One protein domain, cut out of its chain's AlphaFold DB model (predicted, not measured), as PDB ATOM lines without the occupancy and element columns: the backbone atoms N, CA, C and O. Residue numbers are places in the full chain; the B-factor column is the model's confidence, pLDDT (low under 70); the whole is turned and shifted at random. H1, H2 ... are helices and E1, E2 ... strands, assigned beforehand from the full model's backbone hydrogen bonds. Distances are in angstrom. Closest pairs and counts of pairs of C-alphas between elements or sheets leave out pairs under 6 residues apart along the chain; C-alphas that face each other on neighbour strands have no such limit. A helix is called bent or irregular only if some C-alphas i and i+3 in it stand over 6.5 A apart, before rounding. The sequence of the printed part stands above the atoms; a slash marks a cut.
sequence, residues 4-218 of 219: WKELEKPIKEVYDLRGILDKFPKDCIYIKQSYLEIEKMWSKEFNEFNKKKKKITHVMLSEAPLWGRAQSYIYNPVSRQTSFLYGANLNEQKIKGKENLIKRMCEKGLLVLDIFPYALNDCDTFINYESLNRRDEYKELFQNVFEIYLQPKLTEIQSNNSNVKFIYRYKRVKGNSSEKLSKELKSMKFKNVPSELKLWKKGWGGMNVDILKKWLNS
ATOM      1  N   TRP A   4      93.283 233.943 189.764       92.31
ATOM      2  CA  TRP A   4      92.697 235.070 190.497       92.31
ATOM      3  C   TRP A   4      93.732 236.118 190.922       92.31
ATOM      4  O   TRP A   4      93.467 237.304 190.791       92.31
ATOM      5  N   LYS A   5      94.914 235.699 191.395       91.12
ATOM      6  CA  LYS A   5      95.958 236.638 191.842       91.12
ATOM      7  C   LYS A   5      96.366 237.627 190.746       91.12
ATOM      8  O   LYS A   5      96.596 238.794 191.034       91.12
ATOM      9  N   GLU A   6      96.433 237.164 189.503       93.88
ATOM     10  CA  GLU A   6      96.767 237.999 188.347       93.88
ATOM     11  C   GLU A   6      95.564 238.838 187.902       93.88
ATOM     12  O   GLU A   6      95.723 239.994 187.527       93.88
ATOM     13  N   LEU A   7      94.348 238.292 188.015       95.88
ATOM     14  CA  LEU A   7      93.104 238.995 187.687       95.88
ATOM     15  C   LEU A   7      92.698 240.040 188.734       95.88
ATOM     16  O   LEU A   7      91.926 240.940 188.421       95.88
ATOM     17  N   GLU A   8      93.194 239.956 189.962       97.12
ATOM     18  CA  GLU A   8      92.888 240.918 191.021       97.12
ATOM     19  C   GLU A   8      93.524 242.286 190.746       97.12
ATOM     20  O   GLU A   8      92.910 243.321 191.002       97.12
ATOM     21  N   LYS A   9      94.740 242.300 190.189       96.19
ATOM     22  CA  LYS A   9      95.505 243.531 189.973       96.19
ATOM     23  C   LYS A   9      94.800 244.511 189.013       96.19
ATOM     24  O   LYS A   9      94.556 245.633 189.451       96.19
ATOM     25  N   PRO A  10      94.384 244.120 187.787       96.56
ATOM     26  CA  PRO A  10      93.727 245.042 186.858       96.56
ATOM     27  C   PRO A  10      92.453 245.673 187.418       96.56
ATOM     28  O   PRO A  10      92.181 246.845 187.189       96.56
ATOM     29  N   ILE A  11      91.658 244.906 188.172       96.62
ATOM     30  CA  ILE A  11      90.432 245.444 188.756       96.62
ATOM     31  C   ILE A  11      90.729 246.343 189.957       96.62
ATOM     32  O   ILE A  11      90.065 247.357 190.112       96.62
ATOM     33  N   LYS A  12      91.748 246.039 190.770       97.25
ATOM     34  CA  LYS A  12      92.181 246.906 191.875       97.25
ATOM     35  C   LYS A  12      92.654 248.272 191.377       97.25
ATOM     36  O   LYS A  12      92.293 249.284 191.970       97.25
ATOM     37  N   GLU A  13      93.408 248.299 190.279       95.88
ATOM     38  CA  GLU A  13      93.878 249.534 189.634       95.88
ATOM     39  C   GLU A  13      92.708 250.443 189.235       95.88
ATOM     40  O   GLU A  13      92.765 251.646 189.461       95.88
ATOM     41  N   VAL A  14      91.591 249.880 188.758       95.94
ATOM     42  CA  VAL A  14      90.375 250.659 188.464       95.94
ATOM     43  C   VAL A  14      89.806 251.345 189.713       95.94
ATOM     44  O   VAL A  14      89.325 252.475 189.626       95.94
ATOM     45  N   TYR A  15      89.838 250.700 190.884       96.81
ATOM     46  CA  TYR A  15      89.369 251.331 192.129       96.81
ATOM     47  C   TYR A  15      90.317 252.437 192.591       96.81
ATOM     48  O   TYR A  15      89.855 253.473 193.073       96.81
ATOM     49  N   ASP A  16      91.623 252.221 192.431       96.19
ATOM     50  CA  ASP A  16      92.656 253.191 192.787       96.19
ATOM     51  C   ASP A  16      92.564 254.454 191.920       96.19
ATOM     52  O   ASP A  16      92.420 255.558 192.440       96.19
ATOM     53  N   LEU A  17      92.472 254.287 190.593       94.12
ATOM     54  CA  LEU A  17      92.279 255.381 189.629       94.12
ATOM     55  C   LEU A  17      91.022 256.215 189.897       94.12
ATOM     56  O   LEU A  17      90.966 257.403 189.584       94.12
ATOM     57  N   ARG A  18      89.999 255.600 190.491       94.12
ATOM     58  CA  ARG A  18      88.745 256.265 190.855       94.12
ATOM     59  C   ARG A  18      88.762 256.892 192.250       94.12
ATOM     60  O   ARG A  18      87.755 257.489 192.629       94.12
ATOM     61  N   GLY A  19      89.849 256.756 193.011       95.69
ATOM     62  CA  GLY A  19      89.956 257.264 194.380       95.69
ATOM     63  C   GLY A  19      89.021 256.564 195.371       95.69
ATOM     64  O   GLY A  19      88.637 257.160 196.372       95.69
ATOM     65  N   ILE A  20      88.623 255.318 195.085       96.44
ATOM     66  CA  ILE A  20      87.695 254.508 195.903       96.44
ATOM     67  C   ILE A  20      88.331 253.184 196.343       96.44
ATOM     68  O   ILE A  20      87.646 252.175 196.538       96.44
ATOM     69  N   LEU A  21      89.660 253.154 196.465       97.56
ATOM     70  CA  LEU A  21      90.414 251.955 196.836       97.56
ATOM     71  C   LEU A  21      89.967 251.368 198.185       97.56
ATOM     72  O   LEU A  21      90.020 250.155 198.376       97.56
ATOM     73  N   ASP A  22      89.453 252.202 199.090       97.75
ATOM     74  CA  ASP A  22      88.888 251.798 200.380       97.75
ATOM     75  C   ASP A  22      87.679 250.853 200.246       97.75
ATOM     76  O   ASP A  22      87.404 250.066 201.151       97.75
ATOM     77  N   LYS A  23      86.971 250.884 199.109       97.31
ATOM     78  CA  LYS A  23      85.831 249.996 198.822       97.31
ATOM     79  C   LYS A  23      86.252 248.631 198.286       97.31
ATOM     80  O   LYS A  23      85.523 247.652 198.454       97.31
ATOM     81  N   PHE A  24      87.440 248.546 197.684       97.75
ATOM     82  CA  PHE A  24      87.907 247.347 196.995       97.75
ATOM     83  C   PHE A  24      87.945 246.081 197.868       97.75
ATOM     84  O   PHE A  24      87.534 245.039 197.366       97.75
ATOM     85  N   PRO A  25      88.367 246.098 199.153       97.44
ATOM     86  CA  PRO A  25      88.440 244.873 199.952       97.44
ATOM     87  C   PRO A  25      87.107 244.124 200.063       97.44
ATOM     88  O   PRO A  25      87.081 242.898 199.968       97.44
ATOM     89  N   LYS A  26      85.995 244.855 200.221       95.56
ATOM     90  CA  LYS A  26      84.654 244.265 200.299       95.56
ATOM     91  C   LYS A  26      84.240 243.679 198.950       95.56
ATOM     92  O   LYS A  26      83.826 242.522 198.881       95.56
ATOM     93  N   ASP A  27      84.393 244.458 197.887       96.62
ATOM     94  CA  ASP A  27      83.977 244.059 196.543       96.62
ATOM     95  C   ASP A  27      84.836 242.903 196.013       96.62
ATOM     96  O   ASP A  27      84.324 241.984 195.382       96.62
ATOM     97  N   CYS A  28      86.130 242.880 196.340       96.94
ATOM     98  CA  CYS A  28      87.073 241.828 195.964       96.94
ATOM     99  C   CYS A  28      86.621 240.446 196.457       96.94
ATOM    100  O   CYS A  28      86.699 239.477 195.701       96.94
ATOM    101  N   ILE A  29      86.073 240.344 197.676       96.12
ATOM    102  CA  ILE A  29      85.524 239.081 198.203       96.12
ATOM    103  C   ILE A  29      84.415 238.565 197.282       96.12
ATOM    104  O   ILE A  29      84.453 237.411 196.848       96.12
ATOM    105  N   TYR A  30      83.459 239.432 196.948       95.88
ATOM    106  CA  TYR A  30      82.344 239.090 196.074       95.88
ATOM    107  C   TYR A  30      82.808 238.739 194.654       95.88
ATOM    108  O   TYR A  30      82.407 237.709 194.105       95.88
ATOM    109  N   ILE A  31      83.668 239.569 194.060       96.25
ATOM    110  CA  ILE A  31      84.157 239.385 192.690       96.25
ATOM    111  C   ILE A  31      84.929 238.063 192.592       96.25
ATOM    112  O   ILE A  31      84.686 237.287 191.666       96.25
ATOM    113  N   LYS A  32      85.788 237.760 193.573       96.62
ATOM    114  CA  LYS A  32      86.546 236.506 193.643       96.62
ATOM    115  C   LYS A  32      85.638 235.291 193.737       96.62
ATOM    116  O   LYS A  32      85.820 234.333 192.989       96.62
ATOM    117  N   GLN A  33      84.674 235.309 194.655       94.75
ATOM    118  CA  GLN A  33      83.743 234.193 194.835       94.75
ATOM    119  C   GLN A  33      82.915 233.956 193.570       94.75
ATOM    120  O   GLN A  33      82.804 232.822 193.109       94.75
ATOM    121  N   SER A  34      82.406 235.035 192.970       95.00
ATOM    122  CA  SER A  34      81.654 234.979 191.717       95.00
ATOM    123  C   SER A  34      82.501 234.373 190.595       95.00
ATOM    124  O   SER A  34      82.064 233.428 189.942       95.00
ATOM    125  N   TYR A  35      83.736 234.853 190.414       95.56
ATOM    126  CA  TYR A  35      84.679 234.329 189.423       95.56
ATOM    127  C   TYR A  35      84.885 232.816 189.565       95.56
ATOM    128  O   TYR A  35      84.755 232.086 188.586       95.56
ATOM    129  N   LEU A  36      85.158 232.327 190.779       94.50
ATOM    130  CA  LEU A  36      85.429 230.905 191.012       94.50
ATOM    131  C   LEU A  36      84.236 230.013 190.638       94.50
ATOM    132  O   LEU A  36      84.419 228.979 189.990       94.50
ATOM    133  N   GLU A  37      83.018 230.413 191.003       94.25
ATOM    134  CA  GLU A  37      81.809 229.650 190.676       94.25
ATOM    135  C   GLU A  37      81.472 229.707 189.181       94.25
ATOM    136  O   GLU A  37      81.145 228.687 188.568       94.25
ATOM    137  N   ILE A  38      81.612 230.880 188.561       94.19
ATOM    138  CA  ILE A  38      81.375 231.074 187.127       94.19
ATOM    139  C   ILE A  38      82.359 230.250 186.297       94.19
ATOM    140  O   ILE A  38      81.936 229.531 185.390       94.19
ATOM    141  N   GLU A  39      83.649 230.273 186.633       94.31
ATOM    142  CA  GLU A  39      84.665 229.494 185.925       94.31
ATOM    143  C   GLU A  39      84.437 227.993 186.070       94.31
ATOM    144  O   GLU A  39      84.625 227.244 185.108       94.31
ATOM    145  N   LYS A  40      83.983 227.537 187.241       94.19
ATOM    146  CA  LYS A  40      83.593 226.139 187.456       94.19
ATOM    147  C   LYS A  40      82.428 225.745 186.547       94.19
ATOM    148  O   LYS A  40      82.469 224.675 185.937       94.19
ATOM    149  N   MET A  41      81.409 226.598 186.423       93.25
ATOM    150  CA  MET A  41      80.260 226.353 185.545       93.25
ATOM    151  C   MET A  41      80.645 226.384 184.063       93.25
ATOM    152  O   MET A  41      80.267 225.479 183.321       93.25
ATOM    153  N   TRP A  42      81.434 227.373 183.637       94.56
ATOM    154  CA  TRP A  42      81.911 227.480 182.259       94.56
ATOM    155  C   TRP A  42      82.790 226.285 181.873       94.56
ATOM    156  O   TRP A  42      82.552 225.646 180.849       94.56
ATOM    157  N   SER A  43      83.740 225.911 182.736       93.75
ATOM    158  CA  SER A  43      84.621 224.756 182.510       93.75
ATOM    159  C   SER A  43      83.827 223.456 182.416       93.75
ATOM    160  O   SER A  43      84.139 222.592 181.598       93.75
ATOM    161  N   LYS A  44      82.776 223.300 183.234       92.56
ATOM    162  CA  LYS A  44      81.873 222.148 183.144       92.56
ATOM    163  C   LYS A  44      81.204 222.093 181.770       92.56
ATOM    164  O   LYS A  44      81.232 221.035 181.151       92.56
ATOM    165  N   GLU A  45      80.657 223.205 181.283       91.00
ATOM    166  CA  GLU A  45      80.001 223.236 179.973       91.00
ATOM    167  C   GLU A  45      80.991 222.969 178.830       91.00
ATOM    168  O   GLU A  45      80.743 222.117 177.978       91.00
ATOM    169  N   PHE A  46      82.153 223.626 178.835       92.62
ATOM    170  CA  PHE A  46      83.185 223.418 177.818       92.62
ATOM    171  C   PHE A  46      83.672 221.958 177.774       92.62
ATOM    172  O   PHE A  46      83.790 221.356 176.704       92.62
ATOM    173  N   ASN A  47      83.856 221.327 178.935       91.19
ATOM    174  CA  ASN A  47      84.202 219.909 179.011       91.19
ATOM    175  C   ASN A  47      83.103 218.999 178.446       91.19
ATOM    176  O   ASN A  47      83.414 217.965 177.853       91.19
ATOM    177  N   GLU A  48      81.829 219.364 178.580       87.19
ATOM    178  CA  GLU A  48      80.728 218.609 177.976       87.19
ATOM    179  C   GLU A  48      80.735 218.684 176.442       87.19
ATOM    180  O   GLU A  48      80.448 217.669 175.797       87.19
ATOM    181  N   PHE A  49      81.133 219.815 175.843       85.94
ATOM    182  CA  PHE A  49      81.389 219.893 174.396       85.94
ATOM    183  C   PHE A  49      82.462 218.893 173.966       85.94
ATOM    184  O   PHE A  49      82.247 218.115 173.029       85.94
ATOM    185  N   ASN A  50      83.589 218.882 174.683       85.88
ATOM    186  CA  ASN A  50      84.729 218.022 174.375       85.88
ATOM    187  C   ASN A  50      84.374 216.537 174.521       85.88
ATOM    188  O   ASN A  50      84.576 215.761 173.585       85.88
ATOM    189  N   LYS A  51      83.758 216.139 175.642       85.62
ATOM    190  CA  LYS A  51      83.340 214.746 175.887       85.62
ATOM    191  C   LYS A  51      82.380 214.228 174.818       85.62
ATOM    192  O   LYS A  51      82.521 213.102 174.354       85.62
ATOM    193  N   LYS A  52      81.413 215.050 174.401       83.44
ATOM    194  CA  LYS A  52      80.405 214.673 173.393       83.44
ATOM    195  C   LYS A  52      80.906 214.832 171.954       83.44
ATOM    196  O   LYS A  52      80.106 214.680 171.029       83.44
ATOM    197  N   LYS A  53      82.192 215.167 171.762       79.00
ATOM    198  CA  LYS A  53      82.821 215.474 170.466       79.00
ATOM    199  C   LYS A  53      81.986 216.460 169.638       79.00
ATOM    200  O   LYS A  53      81.885 216.347 168.415       79.00
ATOM    201  N   LYS A  54      81.327 217.410 170.311       82.00
ATOM    202  CA  LYS A  54      80.514 218.439 169.659       82.00
ATOM    203  C   LYS A  54      81.450 219.518 169.141       82.00
ATOM    204  O   LYS A  54      82.282 220.032 169.884       82.00
ATOM    205  N   LYS A  55      81.301 219.864 167.863       84.94
ATOM    206  CA  LYS A  55      82.049 220.969 167.266       84.94
ATOM    207  C   LYS A  55      81.452 222.283 167.746       84.94
ATOM    208  O   LYS A  55      80.262 222.528 167.538       84.94
ATOM    209  N   ILE A  56      82.281 223.139 168.330       90.25
ATOM    210  CA  ILE A  56      81.905 224.531 168.561       90.25
ATOM    211  C   ILE A  56      81.877 225.208 167.193       90.25
ATOM    212  O   ILE A  56      82.886 225.254 166.494       90.25
ATOM    213  N   THR A  57      80.710 225.679 166.771       88.56
ATOM    214  CA  THR A  57      80.530 226.377 165.489       88.56
ATOM    215  C   THR A  57      80.409 227.881 165.693       88.56
ATOM    216  O   THR A  57      80.813 228.652 164.821       88.56
ATOM    217  N   HIS A  58      79.887 228.302 166.848       88.69
ATOM    218  CA  HIS A  58      79.669 229.696 167.201       88.69
ATOM    219  C   HIS A  58      80.126 229.971 168.635       88.69
ATOM    220  O   HIS A  58      79.825 229.205 169.549       88.69
ATOM    221  N   VAL A  59      80.798 231.103 168.832       91.19
ATOM    222  CA  VAL A  59      81.119 231.652 170.153       91.19
ATOM    223  C   VAL A  59      80.438 233.005 170.289       91.19
ATOM    224  O   VAL A  59      80.727 233.939 169.539       91.19
ATOM    225  N   MET A  60      79.520 233.111 171.245       89.44
ATOM    226  CA  MET A  60      78.874 234.366 171.600       89.44
ATOM    227  C   MET A  60      79.650 235.066 172.704       89.44
ATOM    228  O   MET A  60      79.686 234.605 173.841       89.44
ATOM    229  N   LEU A  61      80.211 236.216 172.353       89.75
ATOM    230  CA  LEU A  61      80.958 237.087 173.240       89.75
ATOM    231  C   LEU A  61      79.981 237.949 174.044       89.75
ATOM    232  O   LEU A  61      79.281 238.816 173.502       89.75
ATOM    233  N   SER A  62      79.918 237.664 175.337       88.31
ATOM    234  CA  SER A  62      79.170 238.395 176.355       88.31
ATOM    235  C   SER A  62      80.089 239.398 177.051       88.31
ATOM    236  O   SER A  62      81.303 239.234 177.032       88.31
ATOM    237  N   GLU A  63      79.516 240.454 177.632       85.06
ATOM    238  CA  GLU A  63      80.278 241.444 178.403       85.06
ATOM    239  C   GLU A  63      80.885 240.770 179.626       85.06
ATOM    240  O   GLU A  63      82.087 240.533 179.691       85.06
ATOM    241  N   ALA A  64      80.030 240.390 180.557       82.88
ATOM    242  CA  ALA A  64      80.452 239.903 181.844       82.88
ATOM    243  C   ALA A  64      79.426 238.928 182.402       82.88
ATOM    244  O   ALA A  64      78.239 238.987 182.034       82.88
ATOM    245  N   PRO A  65      79.864 238.052 183.313       83.75
ATOM    246  CA  PRO A  65      78.983 237.056 183.869       83.75
ATOM    247  C   PRO A  65      77.977 237.700 184.832       83.75
ATOM    248  O   PRO A  65      78.313 238.510 185.694       83.75
ATOM    249  N   LEU A  66      76.709 237.315 184.695       82.94
ATOM    250  CA  LEU A  66      75.629 237.774 185.570       82.94
ATOM    251  C   LEU A  66      75.566 236.898 186.823       82.94
ATOM    252  O   LEU A  66      74.853 235.904 186.816       82.94
ATOM    253  N   TRP A  67      76.289 237.227 187.891       87.62
ATOM    254  CA  TRP A  67      76.145 236.511 189.165       87.62
ATOM    255  C   TRP A  67      75.025 237.146 189.995       87.62
ATOM    256  O   TRP A  67      73.861 236.780 189.825       87.62
ATOM    257  N   GLY A  68      75.322 238.163 190.800       83.69
ATOM    258  CA  GLY A  68      74.326 238.855 191.614       83.69
ATOM    259  C   GLY A  68      73.719 237.977 192.711       83.69
ATOM    260  O   GLY A  68      73.914 236.759 192.752       83.69
ATOM    261  N   ARG A  69      72.848 238.564 193.540       81.62
ATOM    262  CA  ARG A  69      71.992 237.807 194.479       81.62
ATOM    263  C   ARG A  69      71.211 236.672 193.798       81.62
ATOM    264  O   ARG A  69      70.979 235.630 194.398       81.62
ATOM    265  N   ALA A  70      70.802 236.870 192.545       81.38
ATOM    266  CA  ALA A  70      70.034 235.890 191.779       81.38
ATOM    267  C   ALA A  70      70.894 234.804 191.097       81.38
ATOM    268  O   ALA A  70      70.328 233.949 190.413       81.38
ATOM    269  N   GLN A  71      72.228 234.870 191.217       87.62
ATOM    270  CA  GLN A  71      73.214 233.968 190.596       87.62
ATOM    271  C   GLN A  71      72.869 233.607 189.148       87.62
ATOM    272  O   GLN A  71      72.881 232.450 188.733       87.62
ATOM    273  N   SER A  72      72.501 234.619 188.376       84.75
ATOM    274  CA  SER A  72      71.812 234.512 187.090       84.75
ATOM    275  C   SER A  72      72.711 234.077 185.927       84.75
ATOM    276  O   SER A  72      72.401 234.303 184.757       84.75
ATOM    277  N   TYR A  73      73.836 233.430 186.207       90.06
ATOM    278  CA  TYR A  73      74.817 233.121 185.187       90.06
ATOM    279  C   TYR A  73      74.223 232.148 184.180       90.06
ATOM    280  O   TYR A  73      73.446 231.271 184.560       90.06
ATOM    281  N   ILE A  74      74.539 232.286 182.889       86.19
ATOM    282  CA  ILE A  74      73.861 231.498 181.854       86.19
ATOM    283  C   ILE A  74      73.989 229.996 182.108       86.19
ATOM    284  O   ILE A  74      73.002 229.298 181.940       86.19
ATOM    285  N   TYR A  75      75.124 229.519 182.616       88.06
ATOM    286  CA  TYR A  75      75.342 228.099 182.898       88.06
ATOM    287  C   TYR A  75      74.917 227.656 184.303       88.06
ATOM    288  O   TYR A  75      75.092 226.492 184.643       88.06
ATOM    289  N   ASN A  76      74.312 228.536 185.110       87.12
ATOM    290  CA  ASN A  76      73.695 228.135 186.372       87.12
ATOM    291  C   ASN A  76      72.304 227.516 186.114       87.12
ATOM    292  O   ASN A  76      71.371 228.266 185.787       87.12
ATOM    293  N   PRO A  77      72.112 226.192 186.279       76.56
ATOM    294  CA  PRO A  77      70.831 225.542 186.005       76.56
ATOM    295  C   PRO A  77      69.750 225.891 187.039       76.56
ATOM    296  O   PRO A  77      68.568 225.817 186.719       76.56
ATOM    297  N   VAL A  78      70.144 226.298 188.254       78.62
ATOM    298  CA  VAL A  78      69.230 226.545 189.387       78.62
ATOM    299  C   VAL A  78      68.614 227.944 189.329       78.62
ATOM    300  O   VAL A  78      67.504 228.172 189.806       78.62
ATOM    301  N   SER A  79      69.317 228.904 188.726       78.44
ATOM    302  CA  SER A  79      68.798 230.266 188.581       78.44
ATOM    303  C   SER A  79      67.581 230.322 187.650       78.44
ATOM    304  O   SER A  79      67.476 229.570 186.674       78.44
ATOM    305  N   ARG A  80      66.686 231.284 187.911       69.81
ATOM    306  CA  ARG A  80      65.570 231.592 187.009       69.81
ATOM    307  C   ARG A  80      66.083 231.923 185.607       69.81
ATOM    308  O   ARG A  80      67.225 232.343 185.408       69.81
ATOM    309  N   GLN A  81      65.205 231.757 184.623       65.75
ATOM    310  CA  GLN A  81      65.505 232.155 183.256       65.75
ATOM    311  C   GLN A  81      65.838 233.650 183.230       65.75
ATOM    312  O   GLN A  81      65.040 234.487 183.647       65.75
ATOM    313  N   THR A  82      67.040 233.979 182.774       64.56
ATOM    314  CA  THR A  82      67.481 235.367 182.701       64.56
ATOM    315  C   THR A  82      66.841 236.089 181.534       64.56
ATOM    316  O   THR A  82      66.410 235.458 180.569       64.56
ATOM    317  N   SER A  83      66.878 237.425 181.569       59.06
ATOM    318  CA  SER A  83      66.571 238.277 180.411       59.06
ATOM    319  C   SER A  83      67.303 237.823 179.141       59.06
ATOM    320  O   SER A  83      66.753 237.952 178.053       59.06
ATOM    321  N   PHE A  84      68.489 237.208 179.277       60.81
ATOM    322  CA  PHE A  84      69.230 236.547 178.197       60.81
ATOM    323  C   PHE A  84      68.351 235.578 177.390       60.81
ATOM    324  O   PHE A  84      68.412 235.584 176.167       60.81
ATOM    325  N   LEU A  85      67.533 234.757 178.053       63.53
ATOM    326  CA  LEU A  85      66.711 233.704 177.440       63.53
ATOM    327  C   LEU A  85      65.207 234.038 177.461       63.53
ATOM    328  O   LEU A  85      64.400 233.293 176.905       63.53
ATOM    329  N   TYR A  86      64.823 235.145 178.103       56.12
ATOM    330  CA  TYR A  86      63.435 235.566 178.275       56.12
ATOM    331  C   TYR A  86      62.827 235.966 176.927       56.12
ATOM    332  O   TYR A  86      63.348 236.826 176.216       56.12
ATOM    333  N   GLY A  87      61.724 235.317 176.563       49.66
ATOM    334  CA  GLY A  87      61.036 235.527 175.290       49.66
ATOM    335  C   GLY A  87      61.364 234.492 174.223       49.66
ATOM    336  O   GLY A  87      60.657 234.454 173.216       49.66
ATOM    337  N   ALA A  88      62.360 233.616 174.425       54.66
ATOM    338  CA  ALA A  88      62.391 232.367 173.682       54.66
ATOM    339  C   ALA A  88      61.143 231.610 174.123       54.66
ATOM    340  O   ALA A  88      61.142 231.005 175.182       54.66
ATOM    341  N   ASN A  89      60.028 231.740 173.402       50.75
ATOM    342  CA  ASN A  89      58.829 230.955 173.672       50.75
ATOM    343  C   ASN A  89      59.193 229.490 173.407       50.75
ATOM    344  O   ASN A  89      59.068 228.990 172.292       50.75
ATOM    345  N   LEU A  90      59.742 228.836 174.433       56.06
ATOM    346  CA  LEU A  90      60.273 227.481 174.368       56.06
ATOM    347  C   LEU A  90      59.166 226.432 174.270       56.06
ATOM    348  O   LEU A  90      59.436 225.287 173.914       56.06
ATOM    349  N   ASN A  91      57.927 226.835 174.553       50.19
ATOM    350  CA  ASN A  91      56.747 225.987 174.458       50.19
ATOM    351  C   ASN A  91      56.536 225.470 173.026       50.19
ATOM    352  O   ASN A  91      56.271 224.285 172.852       50.19
ATOM    353  N   GLU A  92      56.773 226.299 172.003       50.25
ATOM    354  CA  GLU A  92      56.697 225.888 170.588       50.25
ATOM    355  C   GLU A  92      57.804 224.896 170.192       50.25
ATOM    356  O   GLU A  92      57.629 224.109 169.268       50.25
ATOM    357  N   GLN A  93      58.939 224.901 170.900       54.28
ATOM    358  CA  GLN A  93      60.044 223.963 170.671       54.28
ATOM    359  C   GLN A  93      60.038 222.766 171.637       54.28
ATOM    360  O   GLN A  93      60.946 221.940 171.584       54.28
ATOM    361  N   LYS A  94      59.045 222.663 172.536       59.94
ATOM    362  CA  LYS A  94      58.989 221.683 173.642       59.94
ATOM    363  C   LYS A  94      60.228 221.683 174.563       59.94
ATOM    364  O   LYS A  94      60.457 220.714 175.284       59.94
ATOM    365  N   ILE A  95      61.023 222.755 174.589       63.97
ATOM    366  CA  ILE A  95      62.232 222.850 175.424       63.97
ATOM    367  C   ILE A  95      61.829 223.372 176.808       63.97
ATOM    368  O   ILE A  95      61.756 224.569 177.051       63.97
ATOM    369  N   LYS A  96      61.527 222.488 177.756       66.81
ATOM    370  CA  LYS A  96      61.118 222.936 179.093       66.81
ATOM    371  C   LYS A  96      62.335 223.309 179.939       66.81
ATOM    372  O   LYS A  96      63.139 222.445 180.269       66.81
ATOM    373  N   GLY A  97      62.439 224.579 180.321       71.25
ATOM    374  CA  GLY A  97      63.438 225.051 181.280       71.25
ATOM    375  C   GLY A  97      64.798 225.421 180.678       71.25
ATOM    376  O   GLY A  97      65.146 225.075 179.549       71.25
ATOM    377  N   LYS A  98      65.565 226.172 181.472       78.50
ATOM    378  CA  LYS A  98      66.854 226.770 181.103       78.50
ATOM    379  C   LYS A  98      67.906 225.727 180.717       78.50
ATOM    380  O   LYS A  98      68.578 225.891 179.706       78.50
ATOM    381  N   GLU A  99      68.003 224.650 181.488       80.38
ATOM    382  CA  GLU A  99      68.964 223.567 181.255       80.38
ATOM    383  C   GLU A  99      68.790 222.924 179.872       80.38
ATOM    384  O   GLU A  99      69.753 222.800 179.116       80.38
ATOM    385  N   ASN A 100      67.554 222.600 179.484       80.19
ATOM    386  CA  ASN A 100      67.279 222.001 178.179       80.19
ATOM    387  C   ASN A 100      67.595 222.959 177.021       80.19
ATOM    388  O   ASN A 100      68.043 222.518 175.961       80.19
ATOM    389  N   LEU A 101      67.407 224.268 177.214       79.31
ATOM    390  CA  LEU A 101      67.775 225.270 176.213       79.31
ATOM    391  C   LEU A 101      69.290 225.377 176.047       79.31
ATOM    392  O   LEU A 101      69.772 225.378 174.917       79.31
ATOM    393  N   ILE A 102      70.038 225.403 177.150       82.31
ATOM    394  CA  ILE A 102      71.507 225.392 177.127       82.31
ATOM    395  C   ILE A 102      72.002 224.136 176.421       82.31
ATOM    396  O   ILE A 102      72.794 224.232 175.488       82.31
ATOM    397  N   LYS A 103      71.471 222.965 176.788       83.88
ATOM    398  CA  LYS A 103      71.814 221.700 176.138       83.88
ATOM    399  C   LYS A 103      71.572 221.766 174.633       83.88
ATOM    400  O   LYS A 103      72.437 221.370 173.857       83.88
ATOM    401  N   ARG A 104      70.434 222.320 174.207       82.44
ATOM    402  CA  ARG A 104      70.103 222.466 172.788       82.44
ATOM    403  C   ARG A 104      71.024 223.448 172.055       82.44
ATOM    404  O   ARG A 104      71.426 223.174 170.926       82.44
ATOM    405  N   MET A 105      71.377 224.570 172.683       84.69
ATOM    406  CA  MET A 105      72.369 225.511 172.150       84.69
ATOM    407  C   MET A 105      73.726 224.821 171.974       84.69
ATOM    408  O   MET A 105      74.348 224.948 170.919       84.69
ATOM    409  N   CYS A 106      74.136 224.016 172.952       86.00
ATOM    410  CA  CYS A 106      75.393 223.282 172.902       86.00
ATOM    411  C   CYS A 106      75.380 222.169 171.849       86.00
ATOM    412  O   CYS A 106      76.340 222.021 171.095       86.00
ATOM    413  N   GLU A 107      74.267 221.448 171.691       85.00
ATOM    414  CA  GLU A 107      74.069 220.481 170.601       85.00
ATOM    415  C   GLU A 107      74.236 221.107 169.214       85.00
ATOM    416  O   GLU A 107      74.751 220.455 168.306       85.00
ATOM    417  N   LYS A 108      73.815 222.364 169.057       84.81
ATOM    418  CA  LYS A 108      73.943 223.141 167.820       84.81
ATOM    419  C   LYS A 108      75.304 223.838 167.674       84.81
ATOM    420  O   LYS A 108      75.583 224.433 166.633       84.81
ATOM    421  N   GLY A 109      76.179 223.727 168.673       88.75
ATOM    422  CA  GLY A 109      77.547 224.235 168.611       88.75
ATOM    423  C   GLY A 109      77.719 225.683 169.077       88.75
ATOM    424  O   GLY A 109      78.688 226.312 168.659       88.75
ATOM    425  N   LEU A 110      76.803 226.230 169.885       88.44
ATOM    426  CA  LEU A 110      76.913 227.587 170.432       88.44
ATOM    427  C   LEU A 110      77.458 227.572 171.859       88.44
ATOM    428  O   LEU A 110      76.795 227.090 172.774       88.44
ATOM    429  N   LEU A 111      78.629 228.176 172.036       91.94
ATOM    430  CA  LEU A 111      79.247 228.441 173.330       91.94
ATOM    431  C   LEU A 111      79.095 229.928 173.675       91.94
ATOM    432  O   LEU A 111      79.294 230.790 172.820       91.94
ATOM    433  N   VAL A 112      78.754 230.243 174.921       91.38
ATOM    434  CA  VAL A 112      78.766 231.610 175.449       91.38
ATOM    435  C   VAL A 112      80.062 231.811 176.218       91.38
ATOM    436  O   VAL A 112      80.474 230.963 177.008       91.38
ATOM    437  N   LEU A 113      80.719 232.930 175.950       93.69
ATOM    438  CA  LEU A 113      82.013 233.279 176.505       93.69
ATOM    439  C   LEU A 113      81.967 234.733 176.957       93.69
ATOM    440  O   LEU A 113      81.749 235.630 176.142       93.69
ATOM    441  N   ASP A 114      82.138 234.966 178.251       94.12
ATOM    442  CA  ASP A 114      82.288 236.316 178.781       94.12
ATOM    443  C   ASP A 114      83.686 236.846 178.448       94.12
ATOM    444  O   ASP A 114      84.655 236.085 178.417       94.12
ATOM    445  N   ILE A 115      83.796 238.144 178.156       94.06
ATOM    446  CA  ILE A 115      85.091 238.775 177.859       94.06
ATOM    447  C   ILE A 115      85.800 239.286 179.118       94.06
ATOM    448  O   ILE A 115      86.988 239.597 179.058       94.06
ATOM    449  N   PHE A 116      85.090 239.338 180.248       95.56
ATOM    450  CA  PHE A 116      85.635 239.695 181.552       95.56
ATOM    451  C   PHE A 116      85.389 238.606 182.605       95.56
ATOM    452  O   PHE A 116      84.328 237.981 182.599       95.56
ATOM    453  N   PRO A 117      86.305 238.457 183.578       95.19
ATOM    454  CA  PRO A 117      86.135 237.562 184.728       95.19
ATOM    455  C   PRO A 117      85.248 238.127 185.851       95.19
ATOM    456  O   PRO A 117      84.985 237.419 186.823       95.19
ATOM    457  N   TYR A 118      84.839 239.398 185.787       96.00
ATOM    458  CA  TYR A 118      84.284 240.117 186.939       96.00
ATOM    459  C   TYR A 118      82.760 240.270 186.855       96.00
ATOM    460  O   TYR A 118      82.231 240.820 185.894       96.00
ATOM    461  N   ALA A 119      82.035 239.859 187.894       94.50
ATOM    462  CA  ALA A 119      80.578 240.013 187.971       94.50
ATOM    463  C   ALA A 119      80.142 241.409 188.481       94.50
ATOM    464  O   ALA A 119      79.394 241.515 189.450       94.50
ATOM    465  N   LEU A 120      80.618 242.490 187.853       94.00
ATOM    466  CA  LEU A 120      80.366 243.868 188.312       94.00
ATOM    467  C   LEU A 120      78.893 244.275 188.144       94.00
ATOM    468  O   LEU A 120      78.337 244.169 187.046       94.00
ATOM    469  N   ASN A 121      78.266 244.767 189.214       89.56
ATOM    470  CA  ASN A 121      76.868 245.196 189.234       89.56
ATOM    471  C   ASN A 121      76.571 246.219 190.346       89.56
ATOM    472  O   ASN A 121      77.317 246.329 191.312       89.56
ATOM    473  N   ASP A 122      75.438 246.910 190.229       87.62
ATOM    474  CA  ASP A 122      75.070 248.040 191.098       87.62
ATOM    475  C   ASP A 122      74.725 247.656 192.542       87.62
ATOM    476  O   ASP A 122      74.647 248.524 193.409       87.62
ATOM    477  N   CYS A 123      74.459 246.376 192.809       88.06
ATOM    478  CA  CYS A 123      74.039 245.912 194.129       88.06
ATOM    479  C   CYS A 123      75.204 245.384 194.967       88.06
ATOM    480  O   CYS A 123      75.204 245.562 196.183       88.06
ATOM    481  N   ASP A 124      76.161 244.710 194.329       92.81
ATOM    482  CA  ASP A 124      77.236 243.997 195.024       92.81
ATOM    483  C   ASP A 124      78.609 244.670 194.881       92.81
ATOM    484  O   ASP A 124      79.529 244.307 195.609       92.81
ATOM    485  N   THR A 125      78.764 245.625 193.956       94.69
ATOM    486  CA  THR A 125      80.034 246.322 193.707       94.69
ATOM    487  C   THR A 125      79.839 247.826 193.513       94.69
ATOM    488  O   THR A 125      78.832 248.270 192.969       94.69
ATOM    489  N   PHE A 126      80.831 248.626 193.899       94.69
ATOM    490  CA  PHE A 126      80.853 250.085 193.746       94.69
ATOM    491  C   PHE A 126      81.044 250.549 192.301       94.69
ATOM    492  O   PHE A 126      80.783 251.709 191.977       94.69
ATOM    493  N   ILE A 127      81.510 249.663 191.424       94.19
ATOM    494  CA  ILE A 127      81.683 249.935 189.999       94.19
ATOM    495  C   ILE A 127      80.856 248.955 189.170       94.19
ATOM    496  O   ILE A 127      80.630 247.817 189.557       94.19
ATOM    497  N   ASN A 128      80.451 249.380 187.979       93.75
ATOM    498  CA  ASN A 128      79.756 248.536 187.007       93.75
ATOM    499  C   ASN A 128      80.253 248.838 185.583       93.75
ATOM    500  O   ASN A 128      80.857 249.887 185.334       93.75
ATOM    501  N   TYR A 129      79.953 247.968 184.617       90.56
ATOM    502  CA  TYR A 129      80.404 248.137 183.228       90.56
ATOM    503  C   TYR A 129      79.868 249.379 182.519       90.56
ATOM    504  O   TYR A 129      80.513 249.888 181.603       90.56
ATOM    505  N   GLU A 130      78.706 249.889 182.920       87.25
ATOM    506  CA  GLU A 130      78.203 251.150 182.387       87.25
ATOM    507  C   GLU A 130      79.044 252.335 182.866       87.25
ATOM    508  O   GLU A 130      79.403 253.186 182.056       87.25
ATOM    509  N   SER A 131      79.416 252.359 184.145       89.19
ATOM    510  CA  SER A 131      80.291 253.374 184.719       89.19
ATOM    511  C   SER A 131      81.683 253.327 184.085       89.19
ATOM    512  O   SER A 131      82.223 254.378 183.764       89.19
ATOM    513  N   LEU A 132      82.234 252.125 183.851       89.19
ATOM    514  CA  LEU A 132      83.548 251.935 183.216       89.19
ATOM    515  C   LEU A 132      83.552 252.427 181.768       89.19
ATOM    516  O   LEU A 132      84.495 253.059 181.309       89.19
ATOM    517  N   ASN A 133      82.464 252.173 181.039       81.12
ATOM    518  CA  ASN A 133      82.336 252.591 179.648       81.12
ATOM    519  C   ASN A 133      82.320 254.117 179.469       81.12
ATOM    520  O   ASN A 133      82.591 254.598 178.377       81.12
ATOM    521  N   ARG A 134      81.960 254.889 180.499       79.50
ATOM    522  CA  ARG A 134      81.918 256.358 180.416       79.50
ATOM    523  C   ARG A 134      83.302 257.011 180.548       79.50
ATOM    524  O   ARG A 134      83.378 258.224 180.401       79.50
ATOM    525  N   ARG A 135      84.356 256.245 180.861       73.62
ATOM    526  CA  ARG A 135      85.688 256.761 181.232       73.62
ATOM    527  C   ARG A 135      86.852 256.061 180.517       73.62
ATOM    528  O   ARG A 135      87.955 256.083 181.035       73.62
ATOM    529  N   ASP A 136      86.607 255.377 179.398       84.06
ATOM    530  CA  ASP A 136      87.577 254.524 178.671       84.06
ATOM    531  C   ASP A 136      88.206 253.354 179.472       84.06
ATOM    532  O   ASP A 136      88.711 252.400 178.874       84.06
ATOM    533  N   GLU A 137      88.027 253.317 180.797       91.19
ATOM    534  CA  GLU A 137      88.432 252.253 181.727       91.19
ATOM    535  C   GLU A 137      87.943 250.861 181.292       91.19
ATOM    536  O   GLU A 137      88.569 249.851 181.591       91.19
ATOM    537  N   TYR A 138      86.827 250.771 180.557       92.62
ATOM    538  CA  TYR A 138      86.372 249.503 179.978       92.62
ATOM    539  C   TYR A 138      87.400 248.921 179.002       92.62
ATOM    540  O   TYR A 138      87.687 247.721 179.044       92.62
ATOM    541  N   LYS A 139      87.906 249.751 178.077       92.06
ATOM    542  CA  LYS A 139      88.844 249.324 177.033       92.06
ATOM    543  C   LYS A 139      90.176 248.947 177.670       92.06
ATOM    544  O   LYS A 139      90.716 247.897 177.334       92.06
ATOM    545  N   GLU A 140      90.651 249.745 178.620       92.81
ATOM    546  CA  GLU A 140      91.873 249.471 179.385       92.81
ATOM    547  C   GLU A 140      91.757 248.182 180.202       92.81
ATOM    548  O   GLU A 140      92.587 247.284 180.064       92.81
ATOM    549  N   LEU A 141      90.669 248.020 180.965       95.25
ATOM    550  CA  LEU A 141      90.424 246.797 181.725       95.25
ATOM    551  C   LEU A 141      90.402 245.578 180.800       95.25
ATOM    552  O   LEU A 141      91.006 244.560 181.122       95.25
ATOM    553  N   PHE A 142      89.751 245.676 179.634       95.06
ATOM    554  CA  PHE A 142      89.729 244.588 178.655       95.06
ATOM    555  C   PHE A 142      91.136 244.248 178.160       95.06
ATOM    556  O   PHE A 142      91.492 243.072 178.075       95.06
ATOM    557  N   GLN A 143      91.947 245.260 177.845       93.44
ATOM    558  CA  GLN A 143      93.321 245.056 177.400       93.44
ATOM    559  C   GLN A 143      94.160 244.331 178.451       93.44
ATOM    560  O   GLN A 143      94.870 243.396 178.071       93.44
ATOM    561  N   ASN A 144      94.017 244.718 179.722       94.25
ATOM    562  CA  ASN A 144      94.790 244.200 180.849       94.25
ATOM    563  C   ASN A 144      94.400 242.771 181.244       94.25
ATOM    564  O   ASN A 144      95.241 242.020 181.729       94.25
ATOM    565  N   VAL A 145      93.145 242.364 181.029       95.31
ATOM    566  CA  VAL A 145      92.693 241.003 181.383       95.31
ATOM    567  C   VAL A 145      92.716 240.020 180.223       95.31
ATOM    568  O   VAL A 145      92.572 238.820 180.453       95.31
ATOM    569  N   PHE A 146      92.864 240.492 178.982       95.38
ATOM    570  CA  PHE A 146      92.714 239.657 177.791       95.38
ATOM    571  C   PHE A 146      93.587 238.397 177.837       95.38
ATOM    572  O   PHE A 146      93.075 237.289 177.681       95.38
ATOM    573  N   GLU A 147      94.886 238.571 178.075       94.81
ATOM    574  CA  GLU A 147      95.879 237.490 178.022       94.81
ATOM    575  C   GLU A 147      95.722 236.510 179.188       94.81
ATOM    576  O   GLU A 147      95.925 235.310 179.033       94.81
ATOM    577  N   ILE A 148      95.287 237.014 180.347       95.38
ATOM    578  CA  ILE A 148      95.151 236.236 181.582       95.38
ATOM    579  C   ILE A 148      93.844 235.428 181.578       95.38
ATOM    580  O   ILE A 148      93.795 234.301 182.080       95.38
ATOM    581  N   TYR A 149      92.766 236.004 181.033       95.69
ATOM    582  CA  TYR A 149      91.413 235.458 181.136       95.69
ATOM    583  C   TYR A 149      90.874 234.867 179.834       95.69
ATOM    584  O   TYR A 149      90.395 233.728 179.817       95.69
ATOM    585  N   LEU A 150      90.889 235.656 178.759       95.50
ATOM    586  CA  LEU A 150      90.154 235.342 177.537       95.50
ATOM    587  C   LEU A 150      90.994 234.500 176.575       95.50
ATOM    588  O   LEU A 150      90.496 233.517 176.028       95.50
ATOM    589  N   GLN A 151      92.269 234.843 176.402       95.44
ATOM    590  CA  GLN A 151      93.180 234.136 175.505       95.44
ATOM    591  C   GLN A 151      93.317 232.639 175.832       95.44
ATOM    592  O   GLN A 151      93.206 231.849 174.894       95.44
ATOM    593  N   PRO A 152      93.456 232.193 177.099       94.94
ATOM    594  CA  PRO A 152      93.532 230.764 177.407       94.94
ATOM    595  C   PRO A 152      92.274 230.012 176.957       94.94
ATOM    596  O   PRO A 152      92.370 228.958 176.331       94.94
ATOM    597  N   LYS A 153      91.087 230.601 177.168       95.31
ATOM    598  CA  LYS A 153      89.811 230.026 176.714       95.31
ATOM    599  C   LYS A 153      89.719 229.972 175.191       95.31
ATOM    600  O   LYS A 153      89.244 228.984 174.637       95.31
ATOM    601  N   LEU A 154      90.186 231.011 174.499       94.75
ATOM    602  CA  LEU A 154      90.246 231.022 173.037       94.75
ATOM    603  C   LEU A 154      91.195 229.939 172.502       94.75
ATOM    604  O   LEU A 154      90.848 229.280 171.527       94.75
ATOM    605  N   THR A 155      92.335 229.699 173.151       94.06
ATOM    606  CA  THR A 155      93.278 228.626 172.788       94.06
ATOM    607  C   THR A 155      92.645 227.243 172.957       94.06
ATOM    608  O   THR A 155      92.771 226.384 172.078       94.06
ATOM    609  N   GLU A 156      91.899 227.030 174.044       92.69
ATOM    610  CA  GLU A 156      91.141 225.794 174.260       92.69
ATOM    611  C   GLU A 156      90.063 225.598 173.179       92.69
ATOM    612  O   GLU A 156      89.959 224.524 172.581       92.69
ATOM    613  N   ILE A 157      89.305 226.651 172.853       92.56
ATOM    614  CA  ILE A 157      88.301 226.627 171.776       92.56
ATOM    615  C   ILE A 157      88.955 226.330 170.423       92.56
ATOM    616  O   ILE A 157      88.440 225.516 169.660       92.56
ATOM    617  N   GLN A 158      90.093 226.956 170.122       90.38
ATOM    618  CA  GLN A 158      90.820 226.747 168.871       90.38
ATOM    619  C   GLN A 158      91.270 225.292 168.717       90.38
ATOM    620  O   GLN A 158      91.158 224.725 167.629       90.38
ATOM    621  N   SER A 159      91.743 224.695 169.812       86.94
ATOM    622  CA  SER A 159      92.168 223.295 169.868       86.94
ATOM    623  C   SER A 159      91.006 222.331 169.597       86.94
ATOM    624  O   SER A 159      91.217 221.253 169.049       86.94
ATOM    625  N   ASN A 160      89.768 222.732 169.918       82.88
ATOM    626  CA  ASN A 160      88.553 222.004 169.547       82.88
ATOM    627  C   ASN A 160      88.176 222.214 168.066       82.88
ATOM    628  O   ASN A 160      87.890 221.250 167.354       82.88
ATOM    629  N   ASN A 161      88.147 223.469 167.600       81.56
ATOM    630  CA  ASN A 161      87.824 223.837 166.221       81.56
ATOM    631  C   ASN A 161      88.310 225.264 165.899       81.56
ATOM    632  O   ASN A 161      87.919 226.227 166.551       81.56
ATOM    633  N   SER A 162      89.079 225.436 164.822       76.38
ATOM    634  CA  SER A 162      89.508 226.763 164.343       76.38
ATOM    635  C   SER A 162      88.505 227.432 163.395       76.38
ATOM    636  O   SER A 162      88.579 228.638 163.141       76.38
ATOM    637  N   ASN A 163      87.531 226.678 162.872       86.88
ATOM    638  CA  ASN A 163      86.443 227.207 162.052       86.88
ATOM    639  C   ASN A 163      85.232 227.574 162.920       86.88
ATOM    640  O   ASN A 163      84.156 226.980 162.807       86.88
ATOM    641  N   VAL A 164      85.443 228.538 163.811       88.81
ATOM    642  CA  VAL A 164      84.436 229.084 164.726       88.81
ATOM    643  C   VAL A 164      84.009 230.456 164.227       88.81
ATOM    644  O   VAL A 164      84.832 231.221 163.724       88.81
ATOM    645  N   LYS A 165      82.719 230.772 164.344       87.62
ATOM    646  CA  LYS A 165      82.177 232.113 164.103       87.62
ATOM    647  C   LYS A 165      81.989 232.838 165.426       87.62
ATOM    648  O   LYS A 165      81.260 232.367 166.294       87.62
ATOM    649  N   PHE A 166      82.605 234.002 165.567       88.00
ATOM    650  CA  PHE A 166      82.427 234.841 166.747       88.00
ATOM    651  C   PHE A 166      81.283 235.828 166.531       88.00
ATOM    652  O   PHE A 166      81.161 236.420 165.460       88.00
ATOM    653  N   ILE A 167      80.445 236.010 167.547       85.38
ATOM    654  CA  ILE A 167      79.323 236.953 167.514       85.38
ATOM    655  C   ILE A 167      79.305 237.794 168.784       85.38
ATOM    656  O   ILE A 167      79.465 237.273 169.884       85.38
ATOM    657  N   TYR A 168      79.080 239.099 168.647       83.81
ATOM    658  CA  TYR A 168      78.913 239.980 169.800       83.81
ATOM    659  C   TYR A 168      77.469 239.980 170.281       83.81
ATOM    660  O   TYR A 168      76.538 240.212 169.505       83.81
ATOM    661  N   ARG A 169      77.283 239.819 171.592       80.50
ATOM    662  CA  ARG A 169      75.973 240.000 172.220       80.50
ATOM    663  C   ARG A 169      75.566 241.473 172.281       80.50
ATOM    664  O   ARG A 169      74.421 241.816 171.995       80.50
ATOM    665  N   TYR A 170      76.494 242.351 172.660       78.19
ATOM    666  CA  TYR A 170      76.217 243.764 172.914       78.19
ATOM    667  C   TYR A 170      77.033 244.687 172.009       78.19
ATOM    668  O   TYR A 170      78.214 244.448 171.765       78.19
ATOM    669  N   LYS A 171      76.421 245.808 171.592       79.00
ATOM    670  CA  LYS A 171      77.129 246.894 170.893       79.00
ATOM    671  C   LYS A 171      78.309 247.429 171.711       79.00
ATOM    672  O   LYS A 171      79.340 247.710 171.123       79.00
ATOM    673  N   ARG A 172      78.162 247.525 173.040       82.81
ATOM    674  CA  ARG A 172      79.216 247.984 173.960       82.81
ATOM    675  C   ARG A 172      80.455 247.091 173.891       82.81
ATOM    676  O   ARG A 172      81.548 247.589 173.666       82.81
ATOM    677  N   VAL A 173      80.255 245.775 173.981       84.50
ATOM    678  CA  VAL A 173      81.335 244.790 173.821       84.50
ATOM    679  C   VAL A 173      82.023 244.997 172.473       84.50
ATOM    680  O   VAL A 173      83.222 245.229 172.448       84.50
ATOM    681  N   LYS A 174      81.266 245.042 171.362       85.50
ATOM    682  CA  LYS A 174      81.833 245.319 170.026       85.50
ATOM    683  C   LYS A 174      82.641 246.625 170.008       85.50
ATOM    684  O   LYS A 174      83.771 246.625 169.534       85.50
ATOM    685  N   GLY A 175      82.074 247.723 170.504       84.75
ATOM    686  CA  GLY A 175      82.692 249.049 170.460       84.75
ATOM    687  C   GLY A 175      84.032 249.114 171.191       84.75
ATOM    688  O   GLY A 175      84.971 249.700 170.670       84.75
ATOM    689  N   ASN A 176      84.143 248.445 172.340       85.94
ATOM    690  CA  ASN A 176      85.331 248.551 173.185       85.94
ATOM    691  C   ASN A 176      86.359 247.431 172.992       85.94
ATOM    692  O   ASN A 176      87.528 247.633 173.308       85.94
ATOM    693  N   SER A 177      85.963 246.251 172.501       86.88
ATOM    694  CA  SER A 177      86.877 245.103 172.381       86.88
ATOM    695  C   SER A 177      87.257 244.739 170.949       86.88
ATOM    696  O   SER A 177      88.234 244.018 170.756       86.88
ATOM    697  N   SER A 178      86.532 245.231 169.935       85.75
ATOM    698  CA  SER A 178      86.655 244.706 168.566       85.75
ATOM    699  C   SER A 178      88.031 244.843 167.940       85.75
ATOM    700  O   SER A 178      88.454 243.913 167.258       85.75
ATOM    701  N   GLU A 179      88.729 245.951 168.167       87.88
ATOM    702  CA  GLU A 179      90.057 246.195 167.607       87.88
ATOM    703  C   GLU A 179      91.068 245.142 168.089       87.88
ATOM    704  O   GLU A 179      91.576 244.355 167.284       87.88
ATOM    705  N   LYS A 180      91.285 245.060 169.412       90.12
ATOM    706  CA  LYS A 180      92.186 244.070 170.022       90.12
ATOM    707  C   LYS A 180      91.708 242.649 169.729       90.12
ATOM    708  O   LYS A 180      92.481 241.847 169.220       90.12
ATOM    709  N   LEU A 181      90.426 242.343 169.944       90.88
ATOM    710  CA  LEU A 181      89.914 240.986 169.750       90.88
ATOM    711  C   LEU A 181      90.044 240.512 168.298       90.88
ATOM    712  O   LEU A 181      90.403 239.366 168.061       90.88
ATOM    713  N   SER A 182      89.796 241.372 167.309       89.50
ATOM    714  CA  SER A 182      89.941 240.979 165.900       89.50
ATOM    715  C   SER A 182      91.399 240.743 165.520       89.50
ATOM    716  O   SER A 182      91.674 239.834 164.738       89.50
ATOM    717  N   LYS A 183      92.330 241.542 166.057       91.12
ATOM    718  CA  LYS A 183      93.772 241.342 165.863       91.12
ATOM    719  C   LYS A 183      94.215 239.999 166.444       91.12
ATOM    720  O   LYS A 183      94.858 239.225 165.740       91.12
ATOM    721  N   GLU A 184      93.800 239.695 167.670       92.31
ATOM    722  CA  GLU A 184      94.182 238.453 168.350       92.31
ATOM    723  C   GLU A 184      93.521 237.218 167.739       92.31
ATOM    724  O   GLU A 184      94.168 236.208 167.501       92.31
ATOM    725  N   LEU A 185      92.247 237.284 167.351       91.44
ATOM    726  CA  LEU A 185      91.616 236.152 166.667       91.44
ATOM    727  C   LEU A 185      92.307 235.829 165.330       91.44
ATOM    728  O   LEU A 185      92.436 234.656 164.973       91.44
ATOM    729  N   LYS A 186      92.799 236.847 164.609       89.88
ATOM    730  CA  LYS A 186      93.616 236.652 163.399       89.88
ATOM    731  C   LYS A 186      94.986 236.051 163.717       89.88
ATOM    732  O   LYS A 186      95.398 235.136 163.006       89.88
ATOM    733  N   SER A 187      95.676 236.529 164.759       90.94
ATOM    734  CA  SER A 187      96.978 235.979 165.180       90.94
ATOM    735  C   SER A 187      96.845 234.503 165.581       90.94
ATOM    736  O   SER A 187      97.650 233.664 165.180       90.94
ATOM    737  N   MET A 188      95.732 234.162 166.233       90.00
ATOM    738  CA  MET A 188      95.316 232.804 166.575       90.00
ATOM    739  C   MET A 188      94.735 232.022 165.383       90.00
ATOM    740  O   MET A 188      94.166 230.957 165.573       90.00
ATOM    741  N   LYS A 189      94.853 232.494 164.134       88.06
ATOM    742  CA  LYS A 189      94.416 231.774 162.917       88.06
ATOM    743  C   LYS A 189      92.935 231.349 162.912       88.06
ATOM    744  O   LYS A 189      92.572 230.399 162.208       88.06
ATOM    745  N   PHE A 190      92.057 232.028 163.653       87.25
ATOM    746  CA  PHE A 190      90.619 231.813 163.500       87.25
ATOM    747  C   PHE A 190      90.177 232.302 162.120       87.25
ATOM    748  O   PHE A 190      90.457 233.431 161.720       87.25
ATOM    749  N   LYS A 191      89.459 231.447 161.380       74.00
ATOM    750  CA  LYS A 191      89.048 231.753 159.996       74.00
ATOM    751  C   LYS A 191      88.020 232.875 159.908       74.00
ATOM    752  O   LYS A 191      87.966 233.578 158.905       74.00
ATOM    753  N   ASN A 192      87.199 233.027 160.943       73.75
ATOM    754  CA  ASN A 192      86.189 234.068 161.003       73.75
ATOM    755  C   ASN A 192      86.549 235.030 162.131       73.75
ATOM    756  O   ASN A 192      86.533 234.657 163.302       73.75
ATOM    757  N   VAL A 193      86.822 236.281 161.778       67.62
ATOM    758  CA  VAL A 193      86.715 237.381 162.740       67.62
ATOM    759  C   VAL A 193      85.239 237.655 163.032       67.62
ATOM    760  O   VAL A 193      84.391 237.289 162.211       67.62
ATOM    761  N   PRO A 194      84.902 238.269 164.179       65.25
ATOM    762  CA  PRO A 194      83.520 238.554 164.519       65.25
ATOM    763  C   PRO A 194      82.893 239.455 163.444       65.25
ATOM    764  O   PRO A 194      83.146 240.658 163.398       65.25
ATOM    765  N   SER A 195      82.114 238.864 162.539       55.69
ATOM    766  CA  SER A 195      81.406 239.590 161.490       55.69
ATOM    767  C   SER A 195      80.055 240.064 162.011       55.69
ATOM    768  O   SER A 195      79.593 239.645 163.076       55.69
ATOM    769  N   GLU A 196      79.417 240.970 161.274       46.47
ATOM    770  CA  GLU A 196      78.114 241.563 161.594       46.47
ATOM    771  C   GLU A 196      76.945 240.572 161.489       46.47
ATOM    772  O   GLU A 196      75.904 240.855 160.895       46.47
ATOM    773  N   LEU A 197      77.075 239.387 162.080       48.38
ATOM    774  CA  LEU A 197      75.939 238.527 162.352       48.38
ATOM    775  C   LEU A 197      74.976 239.327 163.225       48.38
ATOM    776  O   LEU A 197      75.249 239.568 164.401       48.38
ATOM    777  N   LYS A 198      73.901 239.793 162.568       53.25
ATOM    778  CA  LYS A 198      72.715 240.474 163.100       53.25
ATOM    779  C   LYS A 198      72.664 240.348 164.612       53.25
ATOM    780  O   LYS A 198      72.519 239.233 165.109       53.25
ATOM    781  N   LEU A 199      72.818 241.478 165.308       53.47
ATOM    782  CA  LEU A 199      72.841 241.535 166.768       53.47
ATOM    783  C   LEU A 199      71.824 240.546 167.337       53.47
ATOM    784  O   LEU A 199      70.618 240.682 167.121       53.47
ATOM    785  N   TRP A 200      72.306 239.577 168.110       61.47
ATOM    786  CA  TRP A 200      71.455 238.650 168.845       61.47
ATOM    787  C   TRP A 200      70.800 239.355 170.036       61.47
ATOM    788  O   TRP A 200      70.470 238.707 171.009       61.47
ATOM    789  N   LYS A 201      70.610 240.676 169.987       55.06
ATOM    790  CA  LYS A 201      70.005 241.499 171.031       55.06
ATOM    791  C   LYS A 201      68.633 241.975 170.557       55.06
ATOM    792  O   LYS A 201      68.532 242.608 169.509       55.06
ATOM    793  N   LYS A 202      67.589 241.725 171.349       54.31
ATOM    794  CA  LYS A 202      66.287 242.401 171.272       54.31
ATOM    795  C   LYS A 202      66.254 243.490 172.347       54.31
ATOM    796  O   LYS A 202      66.459 243.183 173.521       54.31
ATOM    797  N   GLY A 203      66.010 244.747 171.962       58.53
ATOM    798  CA  GLY A 203      65.792 245.860 172.901       58.53
ATOM    799  C   GLY A 203      66.766 245.887 174.093       58.53
ATOM    800  O   GLY A 203      67.979 245.863 173.902       58.53
ATOM    801  N   TRP A 204      66.239 245.886 175.321       47.81
ATOM    802  CA  TRP A 204      66.938 246.054 176.610       47.81
ATOM    803  C   TRP A 204      67.890 244.911 177.056       47.81
ATOM    804  O   TRP A 204      68.202 244.794 178.234       47.81
ATOM    805  N   GLY A 205      68.413 244.079 176.143       54.75
ATOM    806  CA  GLY A 205      69.519 243.144 176.445       54.75
ATOM    807  C   GLY A 205      69.182 241.650 176.436       54.75
ATOM    808  O   GLY A 205      70.063 240.833 176.734       54.75
ATOM    809  N   GLY A 206      67.953 241.290 176.060       59.84
ATOM    810  CA  GLY A 206      67.562 239.898 175.826       59.84
ATOM    811  C   GLY A 206      68.014 239.383 174.465       59.84
ATOM    812  O   GLY A 206      68.313 240.175 173.568       59.84
ATOM    813  N   MET A 207      68.095 238.061 174.307       67.62
ATOM    814  CA  MET A 207      68.513 237.480 173.038       67.62
ATOM    815  C   MET A 207      67.447 237.706 171.951       67.62
ATOM    816  O   MET A 207      66.250 237.684 172.234       67.62
ATOM    817  N   ASN A 208      67.847 237.932 170.698       71.88
ATOM    818  CA  ASN A 208      66.906 237.978 169.584       71.88
ATOM    819  C   ASN A 208      66.381 236.564 169.331       71.88
ATOM    820  O   ASN A 208      67.043 235.719 168.728       71.88
ATOM    821  N   VAL A 209      65.179 236.327 169.837       66.56
ATOM    822  CA  VAL A 209      64.519 235.026 169.844       66.56
ATOM    823  C   VAL A 209      64.286 234.498 168.442       66.56
ATOM    824  O   VAL A 209      64.450 233.305 168.228       66.56
ATOM    825  N   ASP A 210      63.928 235.351 167.488       70.75
ATOM    826  CA  ASP A 210      63.643 234.906 166.125       70.75
ATOM    827  C   ASP A 210      64.923 234.440 165.434       70.75
ATOM    828  O   ASP A 210      64.915 233.448 164.705       70.75
ATOM    829  N   ILE A 211      66.042 235.113 165.714       74.12
ATOM    830  CA  ILE A 211      67.369 234.686 165.262       74.12
ATOM    831  C   ILE A 211      67.753 233.362 165.931       74.12
ATOM    832  O   ILE A 211      68.128 232.426 165.223       74.12
ATOM    833  N   LEU A 212      67.596 233.243 167.258       74.31
ATOM    834  CA  LEU A 212      67.858 231.992 167.977       74.31
ATOM    835  C   LEU A 212      66.998 230.849 167.421       74.31
ATOM    836  O   LEU A 212      67.537 229.795 167.113       74.31
ATOM    837  N   LYS A 213      65.683 231.036 167.270       71.50
ATOM    838  CA  LYS A 213      64.755 230.015 166.759       71.50
ATOM    839  C   LYS A 213      65.149 229.574 165.352       71.50
ATOM    840  O   LYS A 213      65.235 228.375 165.099       71.50
ATOM    841  N   LYS A 214      65.431 230.521 164.450       75.06
ATOM    842  CA  LYS A 214      65.890 230.218 163.084       75.06
ATOM    843  C   LYS A 214      67.182 229.405 163.092       75.06
ATOM    844  O   LYS A 214      67.283 228.440 162.344       75.06
ATOM    845  N   TRP A 215      68.129 229.749 163.960       78.19
ATOM    846  CA  TRP A 215      69.394 229.029 164.096       78.19
ATOM    847  C   TRP A 215      69.232 227.641 164.743       78.19
ATOM    848  O   TRP A 215      69.786 226.655 164.266       78.19
ATOM    849  N   LEU A 216      68.404 227.516 165.782       74.88
ATOM    850  CA  LEU A 216      68.082 226.225 166.399       74.88
ATOM    851  C   LEU A 216      67.378 225.273 165.418       74.88
ATOM    852  O   LEU A 216      67.536 224.055 165.524       74.88
ATOM    853  N   ASN A 217      66.640 225.815 164.450       72.44
ATOM    854  CA  ASN A 217      65.898 225.047 163.453       72.44
ATOM    855  C   ASN A 217      66.642 224.859 162.124       72.44
ATOM    856  O   ASN A 217      66.197 224.053 161.308       72.44
ATOM    857  N   SER A 218      67.755 225.559 161.883       72.62
ATOM    858  CA  SER A 218      68.535 225.363 160.658       72.62
ATOM    859  C   SER A 218      69.147 223.962 160.644       72.62
ATOM    860  O   SER A 218      69.592 223.480 161.692       72.62
TER     861      SER A 218
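This is residues 4 to 218 of the 219 residues of an uncharacterized protein of Bacteroidetes bacterium (UniProt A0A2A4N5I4). A small sheet of three parallel strands, E2 E1 E3, has H5b and H6 over one face, while the long helix H2 runs past its E2 edge. H1 folds back on the first part of H2 as a helical hairpin at one end, where H5a also lies, and H7 sits at the opposite end, near H3. The printed part has 215 residues, with seven named helices and three named strands in the order H1 H2 E1 H3 E2 H4 H5 E3 H6 H7; the class is mostly helix. The whole is compact, with a radius of gyration of the C-alphas of 17.0 A and spans of 51 by 38 by 33 A.

Start at E1, residues 58 to 62, the inner strand, whose parallel neighbours are E2, residues 110 to 114, and E3, residues 165 to 168. Look for N 60 and O 111, 2.8 A apart, and N 59 and O 165, 2.9 A apart, within hydrogen-bond range. E1, H3, residues 98 to 107, and E2 form a strand-helix-strand unit, parallel neighbours with a helix between them in the chain; E2, H4, residues 129 to 133, H5, residues 137 to 160, and E3 form a split one, with E1 between its strands; both crossovers are right-handed. H5, one helix by its hydrogen bonds, is bent: C-alphas 144 and 147 are 7.4 A apart, and arms H5a, residues 137 to 144, and H5b, residues 147 to 160, stand at 61 degrees. H5b and H6, residues 171 to 187, on one face of the sheet, make two layers with it; H6 has a height over the sheet of 9.6 A. H2, residues 21 to 51, only grazes the sheet, as does H3. H1, residues 4 to 17, touches H2 at a steep tilt of 39 degrees, opposite ways; their closest C-alphas, of Tyr 15 and Leu 21, are 4.9 A apart. H5a touches H6, closest at the C-alphas of Lys 139 and Asn 176, 5.3 A. H4 and H5a only just touch, only at the corner, with 3 pairs of C-alphas within 8 A. H7, residues 209 to 217, is close to but not clearly touching H3. Every O i to N i+4 pair is within range in H3, H4, H5a and H7, against 7 of 10 in H1, 23 of 27 in H2, 7 of 10 in H5b and 11 of 13 in H6.

Find C-alpha 21 at (90.414, 251.955, 196.836); H2 runs 43.3 A from there to C-alpha 51. H6 spans 23.4 A, H1 20.3 A. H7 ends at C-alpha 217, (65.898, 225.047, 163.453).

The printed part has no cut; E1 to H3, E2 to H4 and H6 to H7 are long links. Confidence is under 70 at residues 80 to 96, 193 to 207 and 209.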